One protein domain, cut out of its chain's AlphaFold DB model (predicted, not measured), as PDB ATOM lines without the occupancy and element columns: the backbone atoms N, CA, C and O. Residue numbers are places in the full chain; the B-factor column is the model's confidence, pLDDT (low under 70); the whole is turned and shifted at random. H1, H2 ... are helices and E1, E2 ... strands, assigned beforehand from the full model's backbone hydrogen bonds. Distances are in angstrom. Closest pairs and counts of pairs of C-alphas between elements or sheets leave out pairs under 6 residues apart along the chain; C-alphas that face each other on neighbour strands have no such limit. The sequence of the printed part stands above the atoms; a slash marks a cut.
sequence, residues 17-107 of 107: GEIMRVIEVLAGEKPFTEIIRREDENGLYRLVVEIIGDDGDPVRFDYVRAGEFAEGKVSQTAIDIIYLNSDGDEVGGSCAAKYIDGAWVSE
ATOM      1  N   GLY A  17     -39.237  -6.472 -11.109       96.00
ATOM      2  CA  GLY A  17     -38.859  -5.323 -11.935       96.00
ATOM      3  C   GLY A  17     -37.408  -5.348 -12.439       96.00
ATOM      4  O   GLY A  17     -37.114  -4.713 -13.444       96.00
ATOM      5  N   GLU A  18     -36.495  -6.055 -11.771       96.44
ATOM      6  CA  GLU A  18     -35.119  -6.239 -12.256       96.44
ATOM      7  C   GLU A  18     -35.075  -7.290 -13.361       96.44
ATOM      8  O   GLU A  18     -34.443  -7.061 -14.386       96.44
ATOM      9  N   ILE A  19     -35.798  -8.397 -13.176       97.12
ATOM     10  CA  ILE A  19     -35.947  -9.465 -14.174       97.12
ATOM     11  C   ILE A  19     -36.548  -8.885 -15.459       97.12
ATOM     12  O   ILE A  19     -35.970  -9.033 -16.535       97.12
ATOM     13  N   MET A  20     -37.662  -8.155 -15.335       96.12
ATOM     14  CA  MET A  20     -38.354  -7.549 -16.472       96.12
ATOM     15  C   MET A  20     -37.466  -6.565 -17.229       96.12
ATOM     16  O   MET A  20     -37.426  -6.622 -18.450       96.12
ATOM     17  N   ARG A  21     -36.684  -5.728 -16.536       95.75
ATOM     18  CA  ARG A  21     -35.758  -4.800 -17.205       95.75
ATOM     19  C   ARG A  21     -34.695  -5.513 -18.034       95.75
ATOM     20  O   ARG A  21     -34.350  -5.030 -19.106       95.75
ATOM     21  N   VAL A  22     -34.157  -6.633 -17.549       96.69
ATOM     22  CA  VAL A  22     -33.179  -7.412 -18.325       96.69
ATOM     23  C   VAL A  22     -33.844  -7.987 -19.572       96.69
ATOM     24  O   VAL A  22     -33.305  -7.840 -20.664       96.69
ATOM     25  N   ILE A  23     -35.038  -8.563 -19.430       96.69
ATOM     26  CA  ILE A  23     -35.815  -9.090 -20.556       96.69
ATOM     27  C   ILE A  23     -36.145  -7.988 -21.571       96.69
ATOM     28  O   ILE A  23     -35.954  -8.194 -22.760       96.69
ATOM     29  N   GLU A  24     -36.585  -6.808 -21.130       95.56
ATOM     30  CA  GLU A  24     -36.898  -5.668 -22.006       95.56
ATOM     31  C   GLU A  24     -35.678  -5.205 -22.815       95.56
ATOM     32  O   GLU A  24     -35.797  -4.928 -24.010       95.56
ATOM     33  N   VAL A  25     -34.500  -5.159 -22.179       95.25
ATOM     34  CA  VAL A  25     -33.234  -4.837 -22.853       95.25
ATOM     35  C   VAL A  25     -32.880  -5.907 -23.887       95.25
ATOM     36  O   VAL A  25     -32.520  -5.562 -25.010       95.25
ATOM     37  N   LEU A  26     -33.013  -7.190 -23.537       94.62
ATOM     38  CA  LEU A  26     -32.742  -8.306 -24.451       94.62
ATOM     39  C   LEU A  26     -33.740  -8.361 -25.621       94.62
ATOM     40  O   LEU A  26     -33.356  -8.671 -26.744       94.62
ATOM     41  N   ALA A  27     -35.007  -8.031 -25.371       94.06
ATOM     42  CA  ALA A  27     -36.079  -8.028 -26.359       94.06
ATOM     43  C   ALA A  27     -36.044  -6.812 -27.303       94.06
ATOM     44  O   ALA A  27     -36.794  -6.783 -28.279       94.06
ATOM     45  N   GLY A  28     -35.212  -5.801 -27.024       93.31
ATOM     46  CA  GLY A  28     -35.072  -4.620 -27.877       93.31
ATOM     47  C   GLY A  28     -36.380  -3.846 -28.059       93.31
ATOM     48  O   GLY A  28     -36.732  -3.496 -29.181       93.31
ATOM     49  N   GLU A  29     -37.127  -3.627 -26.970       85.00
ATOM     50  CA  GLU A  29     -38.425  -2.918 -26.958       85.00
ATOM     51  C   GLU A  29     -39.560  -3.601 -27.750       85.00
ATOM     52  O   GLU A  29     -40.644  -3.029 -27.913       85.00
ATOM     53  N   LYS A  30     -39.365  -4.837 -28.228       93.56
ATOM     54  CA  LYS A  30     -40.439  -5.615 -28.856       93.56
ATOM     55  C   LYS A  30     -41.516  -5.973 -27.822       93.56
ATOM     56  O   LYS A  30     -41.187  -6.292 -26.676       93.56
ATOM     57  N   PRO A  31     -42.807  -5.956 -28.204       93.94
ATOM     58  CA  PRO A  31     -43.871  -6.394 -27.313       93.94
ATOM     59  C   PRO A  31     -43.705  -7.879 -26.993       93.94
ATOM     60  O   PRO A  31     -43.471  -8.693 -27.886       93.94
ATOM     61  N   PHE A  32     -43.863  -8.216 -25.719       93.81
ATOM     62  CA  PHE A  32     -43.768  -9.581 -25.221       93.81
ATOM     63  C   PHE A  32     -45.145 -10.142 -24.861       93.81
ATOM     64  O   PHE A  32     -46.038  -9.422 -24.410       93.81
ATOM     65  N   THR A  33     -45.292 -11.453 -25.023       96.75
ATOM     66  CA  THR A  33     -46.430 -12.232 -24.524       96.75
ATOM     67  C   THR A  33     -45.951 -13.130 -23.390       96.75
ATOM     68  O   THR A  33     -44.974 -13.854 -23.548       96.75
ATOM     69  N   GLU A  34     -46.622 -13.099 -22.238       97.56
ATOM     70  CA  GLU A  34     -46.333 -14.019 -21.131       97.56
ATOM     71  C   GLU A  34     -46.860 -15.425 -21.461       97.56
ATOM     72  O   GLU A  34     -48.046 -15.599 -21.739       97.56
ATOM     73  N   ILE A  35     -45.977 -16.427 -21.430       97.75
ATOM     74  CA  ILE A  35     -46.296 -17.834 -21.717       97.75
ATOM     75  C   ILE A  35     -46.408 -18.639 -20.420       97.75
ATOM     76  O   ILE A  35     -47.312 -19.459 -20.259       97.75
ATOM     77  N   ILE A  36     -45.484 -18.415 -19.482       97.25
ATOM     78  CA  ILE A  36     -45.459 -19.082 -18.176       97.25
ATOM     79  C   ILE A  36     -45.132 -18.053 -17.108       97.25
ATOM     80  O   ILE A  36     -44.153 -17.329 -17.237       97.25
ATOM     81  N   ARG A  37     -45.878 -18.078 -16.003       97.44
ATOM     82  CA  ARG A  37     -45.543 -17.364 -14.769       97.44
ATOM     83  C   ARG A  37     -45.734 -18.277 -13.569       97.44
ATOM     84  O   ARG A  37     -46.783 -18.909 -13.421       97.44
ATOM     85  N   ARG A  38     -44.714 -18.361 -12.714       97.38
ATOM     86  CA  ARG A  38     -44.741 -19.149 -11.479       97.38
ATOM     87  C   ARG A  38     -44.084 -18.414 -10.315       97.38
ATOM     88  O   ARG A  38     -42.969 -17.902 -10.427       97.38
ATOM     89  N   GLU A  39     -44.765 -18.437  -9.178       96.25
ATOM     90  CA  GLU A  39     -44.367 -17.746  -7.953       96.25
ATOM     91  C   GLU A  39     -44.468 -18.681  -6.747       96.25
ATOM     92  O   GLU A  39     -45.291 -19.601  -6.724       96.25
ATOM     93  N   ASP A  40     -43.628 -18.436  -5.746       93.88
ATOM     94  CA  ASP A  40     -43.703 -19.053  -4.426       93.88
ATOM     95  C   ASP A  40     -43.711 -17.984  -3.322       93.88
ATOM     96  O   ASP A  40     -43.826 -16.788  -3.589       93.88
ATOM     97  N   GLU A  41     -43.571 -18.398  -2.062       93.50
ATOM     98  CA  GLU A  41     -43.531 -17.477  -0.917       93.50
ATOM     99  C   GLU A  41     -42.385 -16.448  -0.980       93.50
ATOM    100  O   GLU A  41     -42.444 -15.418  -0.309       93.50
ATOM    101  N   ASN A  42     -41.357 -16.701  -1.796       91.38
ATOM    102  CA  ASN A  42     -40.214 -15.816  -1.999       91.38
ATOM    103  C   ASN A  42     -40.312 -15.012  -3.314       91.38
ATOM    104  O   ASN A  42     -39.369 -14.300  -3.663       91.38
ATOM    105  N   GLY A  43     -41.427 -15.115  -4.046       93.62
ATOM    106  CA  GLY A  43     -41.702 -14.384  -5.284       93.62
ATOM    107  C   GLY A  43     -41.501 -15.212  -6.554       93.62
ATOM    108  O   GLY A  43     -41.546 -16.442  -6.537       93.62
ATOM    109  N   LEU A  44     -41.287 -14.523  -7.677       96.62
ATOM    110  CA  LEU A  44     -41.148 -15.129  -9.002       96.62
ATOM    111  C   LEU A  44     -39.964 -16.103  -9.049       96.62
ATOM    112  O   LEU A  44     -38.813 -15.720  -8.806       96.62
ATOM    113  N   TYR A  45     -40.247 -17.364  -9.380       96.56
ATOM    114  CA  TYR A  45     -39.216 -18.384  -9.585       96.56
ATOM    115  C   TYR A  45     -39.124 -18.876 -11.023       96.56
ATOM    116  O   TYR A  45     -38.091 -19.433 -11.392       96.56
ATOM    117  N   ARG A  46     -40.167 -18.650 -11.831       97.75
ATOM    118  CA  ARG A  46     -40.118 -18.884 -13.271       97.75
ATOM    119  C   ARG A  46     -40.974 -17.890 -14.040       97.75
ATOM    120  O   ARG A  46     -42.122 -17.645 -13.664       97.75
ATOM    121  N   LEU A  47     -40.428 -17.373 -15.133       98.38
ATOM    122  CA  LEU A  47     -41.141 -16.538 -16.090       98.38
ATOM    123  C   LEU A  47     -40.643 -16.853 -17.495       98.38
ATOM    124  O   LEU A  47     -39.458 -16.715 -17.763       98.38
ATOM    125  N   VAL A  48     -41.558 -17.222 -18.384       98.25
ATOM    126  CA  VAL A  48     -41.279 -17.368 -19.812       98.25
ATOM    127  C   VAL A  48     -42.094 -16.330 -20.550       98.25
ATOM    128  O   VAL A  48     -43.326 -16.349 -20.473       98.25
ATOM    129  N   VAL A  49     -41.416 -15.456 -21.281       98.19
ATOM    130  CA  VAL A  49     -42.062 -14.545 -22.227       98.19
ATOM    131  C   VAL A  49     -41.598 -14.841 -23.645       98.19
ATOM    132  O   VAL A  49     -40.499 -15.352 -23.847       98.19
ATOM    133  N   GLU A  50     -42.431 -14.515 -24.620       98.19
ATOM    134  CA  GLU A  50     -42.179 -14.740 -26.039       98.19
ATOM    135  C   GLU A  50     -42.308 -13.434 -26.821       98.19
ATOM    136  O   GLU A  50     -43.210 -12.629 -26.567       98.19
ATOM    137  N   ILE A  51     -41.407 -13.241 -27.778       97.50
ATOM    138  CA  ILE A  51     -41.454 -12.181 -28.783       97.50
ATOM    139  C   ILE A  51     -41.431 -12.798 -30.180       97.50
ATOM    140  O   ILE A  51     -41.034 -13.949 -30.360       97.50
ATOM    141  N   ILE A  52     -41.780 -11.993 -31.181       96.69
ATOM    142  CA  ILE A  52     -41.495 -12.314 -32.580       96.69
ATOM    143  C   ILE A  52     -40.124 -11.732 -32.942       96.69
ATOM    144  O   ILE A  52     -39.919 -10.513 -32.847       96.69
ATOM    145  N   GLY A  53     -39.195 -12.609 -33.321       94.00
ATOM    146  CA  GLY A  53     -37.847 -12.274 -33.768       94.00
ATOM    147  C   GLY A  53     -37.834 -11.445 -35.054       94.00
ATOM    148  O   GLY A  53     -38.861 -11.218 -35.696       94.00
ATOM    149  N   ASP A  54     -36.658 -10.948 -35.433       91.38
ATOM    150  CA  ASP A  54     -36.502 -10.128 -36.644       91.38
ATOM    151  C   ASP A  54     -36.673 -10.929 -37.945       91.38
ATOM    152  O   ASP A  54     -37.030 -10.365 -38.980       91.38
ATOM    153  N   ASP A  55     -36.450 -12.239 -37.887       91.69
ATOM    154  CA  ASP A  55     -36.713 -13.207 -38.953       91.69
ATOM    155  C   ASP A  55     -38.176 -13.682 -38.996       91.69
ATOM    156  O   ASP A  55     -38.574 -14.365 -39.940       91.69
ATOM    157  N   GLY A  56     -38.997 -13.258 -38.030       94.19
ATOM    158  CA  GLY A  56     -40.398 -13.647 -37.895       94.19
ATOM    159  C   GLY A  56     -40.617 -14.917 -37.074       94.19
ATOM    160  O   GLY A  56     -41.771 -15.228 -36.770       94.19
ATOM    161  N   ASP A  57     -39.548 -15.608 -36.681       96.31
ATOM    162  CA  ASP A  57     -39.631 -16.796 -35.843       96.31
ATOM    163  C   ASP A  57     -39.727 -16.417 -34.350       96.31
ATOM    164  O   ASP A  57     -39.262 -15.344 -33.938       96.31
ATOM    165  N   PRO A  58     -40.371 -17.237 -33.498       97.62
ATOM    166  CA  PRO A  58     -40.532 -16.898 -32.090       97.62
ATOM    167  C   PRO A  58     -39.220 -17.018 -31.308       97.62
ATOM    168  O   PRO A  58     -38.450 -17.967 -31.465       97.62
ATOM    169  N   VAL A  59     -39.010 -16.093 -30.373       98.00
ATOM    170  CA  VAL A  59     -37.901 -16.143 -29.413       98.00
ATOM    171  C   VAL A  59     -38.466 -16.063 -28.006       98.00
ATOM    172  O   VAL A  59     -39.266 -15.175 -27.703       98.00
ATOM    173  N   ARG A  60     -38.052 -16.984 -27.134       98.38
ATOM    174  CA  ARG A  60     -38.444 -16.999 -25.723       98.38
ATOM    175  C   ARG A  60     -37.303 -16.570 -24.819       98.38
ATOM    176  O   ARG A  60     -36.157 -16.951 -25.033       98.38
ATOM    177  N   PHE A  61     -37.659 -15.843 -23.770       98.25
ATOM    178  CA  PHE A  61     -36.788 -15.544 -22.642       98.25
ATOM    179  C   PHE A  61     -37.314 -16.316 -21.428       98.25
ATOM    180  O   PHE A  61     -38.421 -16.029 -20.966       98.25
ATOM    181  N   ASP A  62     -36.560 -17.307 -20.947       98.12
ATOM    182  CA  ASP A  62     -36.901 -18.133 -19.776       98.12
ATOM    183  C   ASP A  62     -36.058 -17.686 -18.578       98.12
ATOM    184  O   ASP A  62     -34.869 -17.984 -18.477       98.12
ATOM    185  N   TYR A  63     -36.676 -16.922 -17.678       98.31
ATOM    186  CA  TYR A  63     -36.136 -16.656 -16.355       98.31
ATOM    187  C   TYR A  63     -36.413 -17.842 -15.434       98.31
ATOM    188  O   TYR A  63     -37.572 -18.212 -15.215       98.31
ATOM    189  N   VAL A  64     -35.363 -18.326 -14.775       97.44
ATOM    190  CA  VAL A  64     -35.452 -19.293 -13.680       97.44
ATOM    191  C   VAL A  64     -34.665 -18.806 -12.470       97.44
ATOM    192  O   VAL A  64     -33.567 -18.265 -12.594       97.44
ATOM    193  N   ARG A  65     -35.211 -19.021 -11.271       97.19
ATOM    194  CA  ARG A  65     -34.510 -18.782 -10.001       97.19
ATOM    195  C   ARG A  65     -33.782 -20.047  -9.561       97.19
ATOM    196  O   ARG A  65     -34.338 -21.130  -9.676       97.19
ATOM    197  N   ALA A  66     -32.585 -19.930  -8.991       95.88
ATOM    198  CA  ALA A  66     -31.936 -21.056  -8.321       95.88
ATOM    199  C   ALA A  66     -32.812 -21.572  -7.166       95.88
ATOM    200  O   ALA A  66     -33.362 -20.787  -6.387       95.88
ATOM    201  N   GLY A  67     -32.926 -22.891  -7.039       94.12
ATOM    202  CA  GLY A  67     -33.747 -23.515  -6.007       94.12
ATOM    203  C   GLY A  67     -34.229 -24.912  -6.369       94.12
ATOM    204  O   GLY A  67     -33.858 -25.484  -7.394       94.12
ATOM    205  N   GLU A  68     -35.053 -25.468  -5.491       94.12
ATOM    206  CA  GLU A  68     -35.741 -26.743  -5.690       94.12
ATOM    207  C   GLU A  68     -37.241 -26.462  -5.785       94.12
ATOM    208  O   GLU A  68     -37.840 -25.935  -4.848       94.12
ATOM    209  N   PHE A  69     -37.833 -26.791  -6.932       92.31
ATOM    210  CA  PHE A  69     -39.237 -26.548  -7.259       92.31
ATOM    211  C   PHE A  69     -39.914 -27.849  -7.692       92.31
ATOM    212  O   PHE A  69     -39.261 -28.881  -7.863       92.31
ATOM    213  N   ALA A  70     -41.232 -27.804  -7.897       87.88
ATOM    214  CA  ALA A  70     -41.999 -28.967  -8.340       87.88
ATOM    215  C   ALA A  70     -41.502 -29.515  -9.690       87.88
ATOM    216  O   ALA A  70     -41.522 -30.725  -9.904       87.88
ATOM    217  N   GLU A  71     -41.028 -28.638 -10.580       87.38
ATOM    218  CA  GLU A  71     -40.474 -29.023 -11.880       87.38
ATOM    219  C   GLU A  71     -39.042 -29.577 -11.819       87.38
ATOM    220  O   GLU A  71     -38.589 -30.195 -12.783       87.38
ATOM    221  N   GLY A  72     -38.322 -29.383 -10.710       90.62
ATOM    222  CA  GLY A  72     -36.957 -29.874 -10.541       90.62
ATOM    223  C   GLY A  72     -36.033 -28.908  -9.806       90.62
ATOM    224  O   GLY A  72     -36.457 -27.944  -9.170       90.62
ATOM    225  N   LYS A  73     -34.732 -29.199  -9.887       93.75
ATOM    226  CA  LYS A  73     -33.673 -28.414  -9.252       93.75
ATOM    227  C   LYS A  73     -32.976 -27.526 -10.270       93.75
ATOM    228  O   LYS A  73     -32.457 -28.020 -11.268       93.75
ATOM    229  N   VAL A  74     -32.893 -26.242  -9.955       94.31
ATOM    230  CA  VAL A  74     -32.189 -25.227 -10.735       94.31
ATOM    231  C   VAL A  74     -30.960 -24.788  -9.944       94.31
ATOM    232  O   VAL A  74     -31.068 -24.356  -8.794       94.31
ATOM    233  N   SER A  75     -29.774 -24.923 -10.536       92.81
ATOM    234  CA  SER A  75     -28.500 -24.616  -9.870       92.81
ATOM    235  C   SER A  75     -28.147 -23.130  -9.861       92.81
ATOM    236  O   SER A  75     -27.358 -22.711  -9.018       92.81
ATOM    237  N   GLN A  76     -28.703 -22.344 -10.785       94.50
ATOM    238  CA  GLN A  76     -28.360 -20.937 -10.978       94.50
ATOM    239  C   GLN A  76     -29.590 -20.106 -11.345       94.50
ATOM    240  O   GLN A  76     -30.464 -20.570 -12.068       94.50
ATOM    241  N   THR A  77     -29.637 -18.868 -10.859       97.19
ATOM    242  CA  THR A  77     -30.638 -17.897 -11.300       97.19
ATOM    243  C   THR A  77     -30.167 -17.296 -12.620       97.19
ATOM    244  O   THR A  77     -29.079 -16.717 -12.660       97.19
ATOM    245  N   ALA A  78     -30.945 -17.441 -13.686       97.88
ATOM    246  CA  ALA A  78     -30.541 -17.037 -15.030       97.88
ATOM    247  C   ALA A  78     -31.738 -16.642 -15.901       97.88
ATOM    248  O   ALA A  78     -32.886 -16.920 -15.554       97.88
ATOM    249  N   ILE A  79     -31.438 -15.979 -17.016       98.38
ATOM    250  CA  ILE A  79     -32.337 -15.778 -18.148       98.38
ATOM    251  C   ILE A  79     -31.681 -16.436 -19.357       98.38
ATOM    252  O   ILE A  79     -30.600 -16.019 -19.789       98.38
ATOM    253  N   ASP A  80     -32.343 -17.452 -19.893       98.19
ATOM    254  CA  ASP A  80     -31.934 -18.140 -21.110       98.19
ATOM    255  C   ASP A  80     -32.762 -17.637 -22.300       98.19
ATOM    256  O   ASP A  80     -33.956 -17.360 -22.174       98.19
ATOM    257  N   ILE A  81     -32.120 -17.502 -23.460       97.81
ATOM    258  CA  ILE A  81     -32.785 -17.250 -24.742       97.81
ATOM    259  C   ILE A  81     -32.991 -18.591 -25.427       97.81
ATOM    260  O   ILE A  81     -32.044 -19.368 -25.560       97.81
ATOM    261  N   ILE A  82     -34.207 -18.829 -25.897       98.19
ATOM    262  CA  ILE A  82     -34.594 -20.028 -26.630       98.19
ATOM    263  C   ILE A  82     -35.133 -19.583 -27.989       98.19
ATOM    264  O   ILE A  82     -36.118 -18.847 -28.064       98.19
ATOM    265  N   TYR A  83     -34.479 -20.026 -29.057       97.56
ATOM    266  CA  TYR A  83     -34.887 -19.769 -30.431       97.56
ATOM    267  C   TYR A  83     -35.785 -20.907 -30.901       97.56
ATOM    268  O   TYR A  83     -35.411 -22.082 -30.805       97.56
ATOM    269  N   LEU A  84     -36.966 -20.556 -31.400       97.75
ATOM    270  CA  LEU A  84     -37.928 -21.505 -31.943       97.75
ATOM    271  C   LEU A  84     -37.997 -21.349 -33.462       97.75
ATOM    272  O   LEU A  84     -37.687 -20.287 -33.983       97.75
ATOM    273  N   ASN A  85     -38.406 -22.394 -34.172       95.50
ATOM    274  CA  ASN A  85     -38.828 -22.259 -35.567       95.50
ATOM    275  C   ASN A  85     -40.313 -21.853 -35.656       95.50
ATOM    276  O   ASN A  85     -41.026 -21.788 -34.651       95.50
ATOM    277  N   SER A  86     -40.809 -21.652 -36.879       92.88
ATOM    278  CA  SER A  86     -42.212 -21.323 -37.157       92.88
ATOM    279  C   SER A  86     -43.237 -22.357 -36.667       92.88
ATOM    280  O   SER A  86     -44.405 -22.014 -36.482       92.88
ATOM    281  N   ASP A  87     -42.826 -23.613 -36.475       93.81
ATOM    282  CA  ASP A  87     -43.673 -24.681 -35.928       93.81
ATOM    283  C   ASP A  87     -43.697 -24.674 -34.384       93.81
ATOM    284  O   ASP A  87     -44.506 -25.368 -33.764       93.81
ATOM    285  N   GLY A  88     -42.857 -23.843 -33.755       91.88
ATOM    286  CA  GLY A  88     -42.727 -23.703 -32.308       91.88
ATOM    287  C   GLY A  88     -41.737 -24.677 -31.663       91.88
ATOM    288  O   GLY A  88     -41.684 -24.745 -30.432       91.88
ATOM    289  N   ASP A  89     -40.959 -25.414 -32.459       96.38
ATOM    290  CA  ASP A  89     -39.926 -26.323 -31.966       96.38
ATOM    291  C   ASP A  89     -38.646 -25.562 -31.617       96.38
ATOM    292  O   ASP A  89     -38.219 -24.667 -32.348       96.38
ATOM    293  N   GLU A  90     -37.993 -25.959 -30.525       97.25
ATOM    294  CA  GLU A  90     -36.696 -25.412 -30.132       97.25
ATOM    295  C   GLU A  90     -35.603 -25.821 -31.122       97.25
ATOM    296  O   GLU A  90     -35.330 -27.005 -31.328       97.25
ATOM    297  N   VAL A  91     -34.955 -24.817 -31.715       96.94
ATOM    298  CA  VAL A  91     -33.849 -24.996 -32.667       96.94
ATOM    299  C   VAL A  91     -32.504 -24.538 -32.110       96.94
ATOM    300  O   VAL A  91     -31.460 -24.818 -32.701       96.94
ATOM    301  N   GLY A  92     -32.504 -23.875 -30.954       96.81
ATOM    302  CA  GLY A  92     -31.293 -23.518 -30.234       96.81
ATOM    303  C   GLY A  92     -31.560 -22.618 -29.038       96.81
ATOM    304  O   GLY A  92     -32.684 -22.195 -28.786       96.81
ATOM    305  N   GLY A  93     -30.491 -22.279 -28.326       95.88
ATOM    306  CA  GLY A  93     -30.567 -21.367 -27.199       95.88
ATOM    307  C   GLY A  93     -29.201 -21.017 -26.631       95.88
ATOM    308  O   GLY A  93     -28.179 -21.615 -26.980       95.88
ATOM    309  N   SER A  94     -29.192 -20.019 -25.758       96.56
ATOM    310  CA  SER A  94     -28.000 -19.553 -25.056       96.56
ATOM    311  C   SER A  94     -28.382 -18.896 -23.739       96.56
ATOM    312  O   SER A  94     -29.399 -18.210 -23.662       96.56
ATOM    313  N   CYS A  95     -27.528 -19.028 -22.728       97.38
ATOM    314  CA  CYS A  95     -27.665 -18.234 -21.513       97.38
ATOM    315  C   CYS A  95     -27.358 -16.771 -21.837       97.38
ATOM    316  O   CYS A  95     -26.296 -16.493 -22.387       97.38
ATOM    317  N   ALA A  96     -28.276 -15.854 -21.534       97.56
ATOM    318  CA  ALA A  96     -28.107 -14.432 -21.836       97.56
ATOM    319  C   ALA A  96     -27.663 -13.623 -20.624       97.56
ATOM    320  O   ALA A  96     -26.901 -12.666 -20.759       97.56
ATOM    321  N   ALA A  97     -28.140 -13.994 -19.437       97.88
ATOM    322  CA  ALA A  97     -27.725 -13.350 -18.206       97.88
ATOM    323  C   ALA A  97     -27.808 -14.301 -17.016       97.88
ATOM    324  O   ALA A  97     -28.745 -15.090 -16.891       97.88
ATOM    325  N   LYS A  98     -26.861 -14.167 -16.088       97.56
ATOM    326  CA  LYS A  98     -26.858 -14.866 -14.797       97.56
ATOM    327  C   LYS A  98     -26.960 -13.858 -13.664       97.56
ATOM    328  O   LYS A  98     -26.396 -12.770 -13.750       97.56
ATOM    329  N   TYR A  99     -27.647 -14.227 -12.588       96.50
ATOM    330  CA  TYR A  99     -27.723 -13.414 -11.378       96.50
ATOM    331  C   TYR A  99     -26.719 -13.919 -10.341       96.50
ATOM    332  O   TYR A  99     -26.931 -14.949  -9.696       96.50
ATOM    333  N   ILE A 100     -25.606 -13.202 -10.210       93.62
ATOM    334  CA  ILE A 100     -24.450 -13.577  -9.391       93.62
ATOM    335  C   ILE A 100     -24.250 -12.493  -8.336       93.62
ATOM    336  O   ILE A 100     -24.171 -11.311  -8.661       93.62
ATOM    337  N   ASP A 101     -24.214 -12.895  -7.064       90.44
ATOM    338  CA  ASP A 101     -23.936 -12.020  -5.916       90.44
ATOM    339  C   ASP A 101     -24.770 -10.721  -5.867       90.44
ATOM    340  O   ASP A 101     -24.320  -9.683  -5.384       90.44
ATOM    341  N   GLY A 102     -26.019 -10.774  -6.345       92.19
ATOM    342  CA  GLY A 102     -26.939  -9.630  -6.320       92.19
ATOM    343  C   GLY A 102     -26.907  -8.741  -7.559       92.19
ATOM    344  O   GLY A 102     -27.497  -7.664  -7.532       92.19
ATOM    345  N   ALA A 103     -26.240  -9.170  -8.630       95.06
ATOM    346  CA  ALA A 103     -26.173  -8.432  -9.881       95.06
ATOM    347  C   ALA A 103     -26.403  -9.338 -11.095       95.06
ATOM    348  O   ALA A 103     -26.011 -10.504 -11.111       95.06
ATOM    349  N   TRP A 104     -27.013  -8.773 -12.137       96.50
ATOM    350  CA  TRP A 104     -27.104  -9.408 -13.447       96.50
ATOM    351  C   TRP A 104     -25.794  -9.232 -14.216       96.50
ATOM    352  O   TRP A 104     -25.309  -8.111 -14.381       96.50
ATOM    353  N   VAL A 105     -25.243 -10.342 -14.696       96.06
ATOM    354  CA  VAL A 105     -24.056 -10.409 -15.550       96.06
ATOM    355  C   VAL A 105     -24.496 -10.977 -16.893       96.06
ATOM    356  O   VAL A 105     -24.998 -12.100 -16.938       96.06
ATOM    357  N   SER A 106     -24.352 -10.191 -17.960       92.06
ATOM    358  CA  SER A 106     -24.589 -10.645 -19.334       92.06
ATOM    359  C   SER A 106     -23.467 -11.575 -19.791       92.06
ATOM    360  O   SER A 106     -22.304 -11.322 -19.461       92.06
ATOM    361  N   GLU A 107     -23.811 -12.601 -20.563       78.38
ATOM    362  CA  GLU A 107     -22.845 -13.505 -21.215       78.38
ATOM    363  C   GLU A 107     -22.396 -13.001 -22.596       78.38
ATOM    364  O   GLU A 107     -23.140 -12.213 -23.227       78.38
TER     365      GLU A 107
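Overview. This is residues 17 to 107 of the 107 residues of an uncharacterized protein of Candidatus Kaiserbacteria bacterium RIFCSPLOWO2_12_FULL_45_26 (UniProt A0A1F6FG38). A twisted sheet of six strands curls round one helix, H1, which covers one face while the other face has no named helix. A small hairpin, E4 and E5, lies away from H1, beyond the end of E3. The printed part has 91 residues, with one named helix and then eight named strands, E1 to E8. The large sheet has the order E1, E2, E3, E6, E7, E8, all antiparallel, and the class is mostly strand. The whole is compact, with a radius of gyration of the C-alphas of 13.0 A and spans of 36 by 26 by 20 A.

Arrangement. H1, residues 17 to 27, has every O i to N i+4 pair within hydrogen-bond range. E1, residues 33 to 40, E2, residues 43 to 52, and E3, residues 58 to 64, form a meander, each strand the antiparallel neighbour of the one before. N 38 and O 46, 2.9 A, and N 49 and O 61, 3.1 A, are within hydrogen-bond range. E4, residues 67 to 69, and E5, residues 72 to 74, form a hairpin, with N 67 and O 74 at 2.9 A. E6, residues 78 to 84, is antiparallel to E3, with N 62 and O 80 at 2.9 A. E6, E7, residues 90 to 100, and E8, residues 103 to 106, form a second meander, with N 81 and O 94 at 2.8 A and N 98 and O 105 at 2.9 A. H1 is on one face of the six-stranded sheet, giving two layers; the closest C-alphas of H1 and E3, Ile 23 and Phe 61, are 6.9 A apart. H1 and E4 are apart.

Along the chain. H1 begins at C-alpha 17, (-38.859, -5.323, -11.935), and is 14.9 A long. E1 measures 21.4 A and bends by 51 degrees at residue 36; E2 measures 27.4 A and bends by 55 degrees at residue 46. E3 measures 19.2 A, E6 19.0 A and E7 26.8 A. E8 ends at C-alpha 106, (-24.589, -10.645, -19.334).

Size, cuts and confidence. The C-alphas of Glu 41 and Asp 55, the two farthest apart, are 38.9 A apart. The printed part has no cut, its links between named elements are tight, and no printed residue is under 70 in pLDDT.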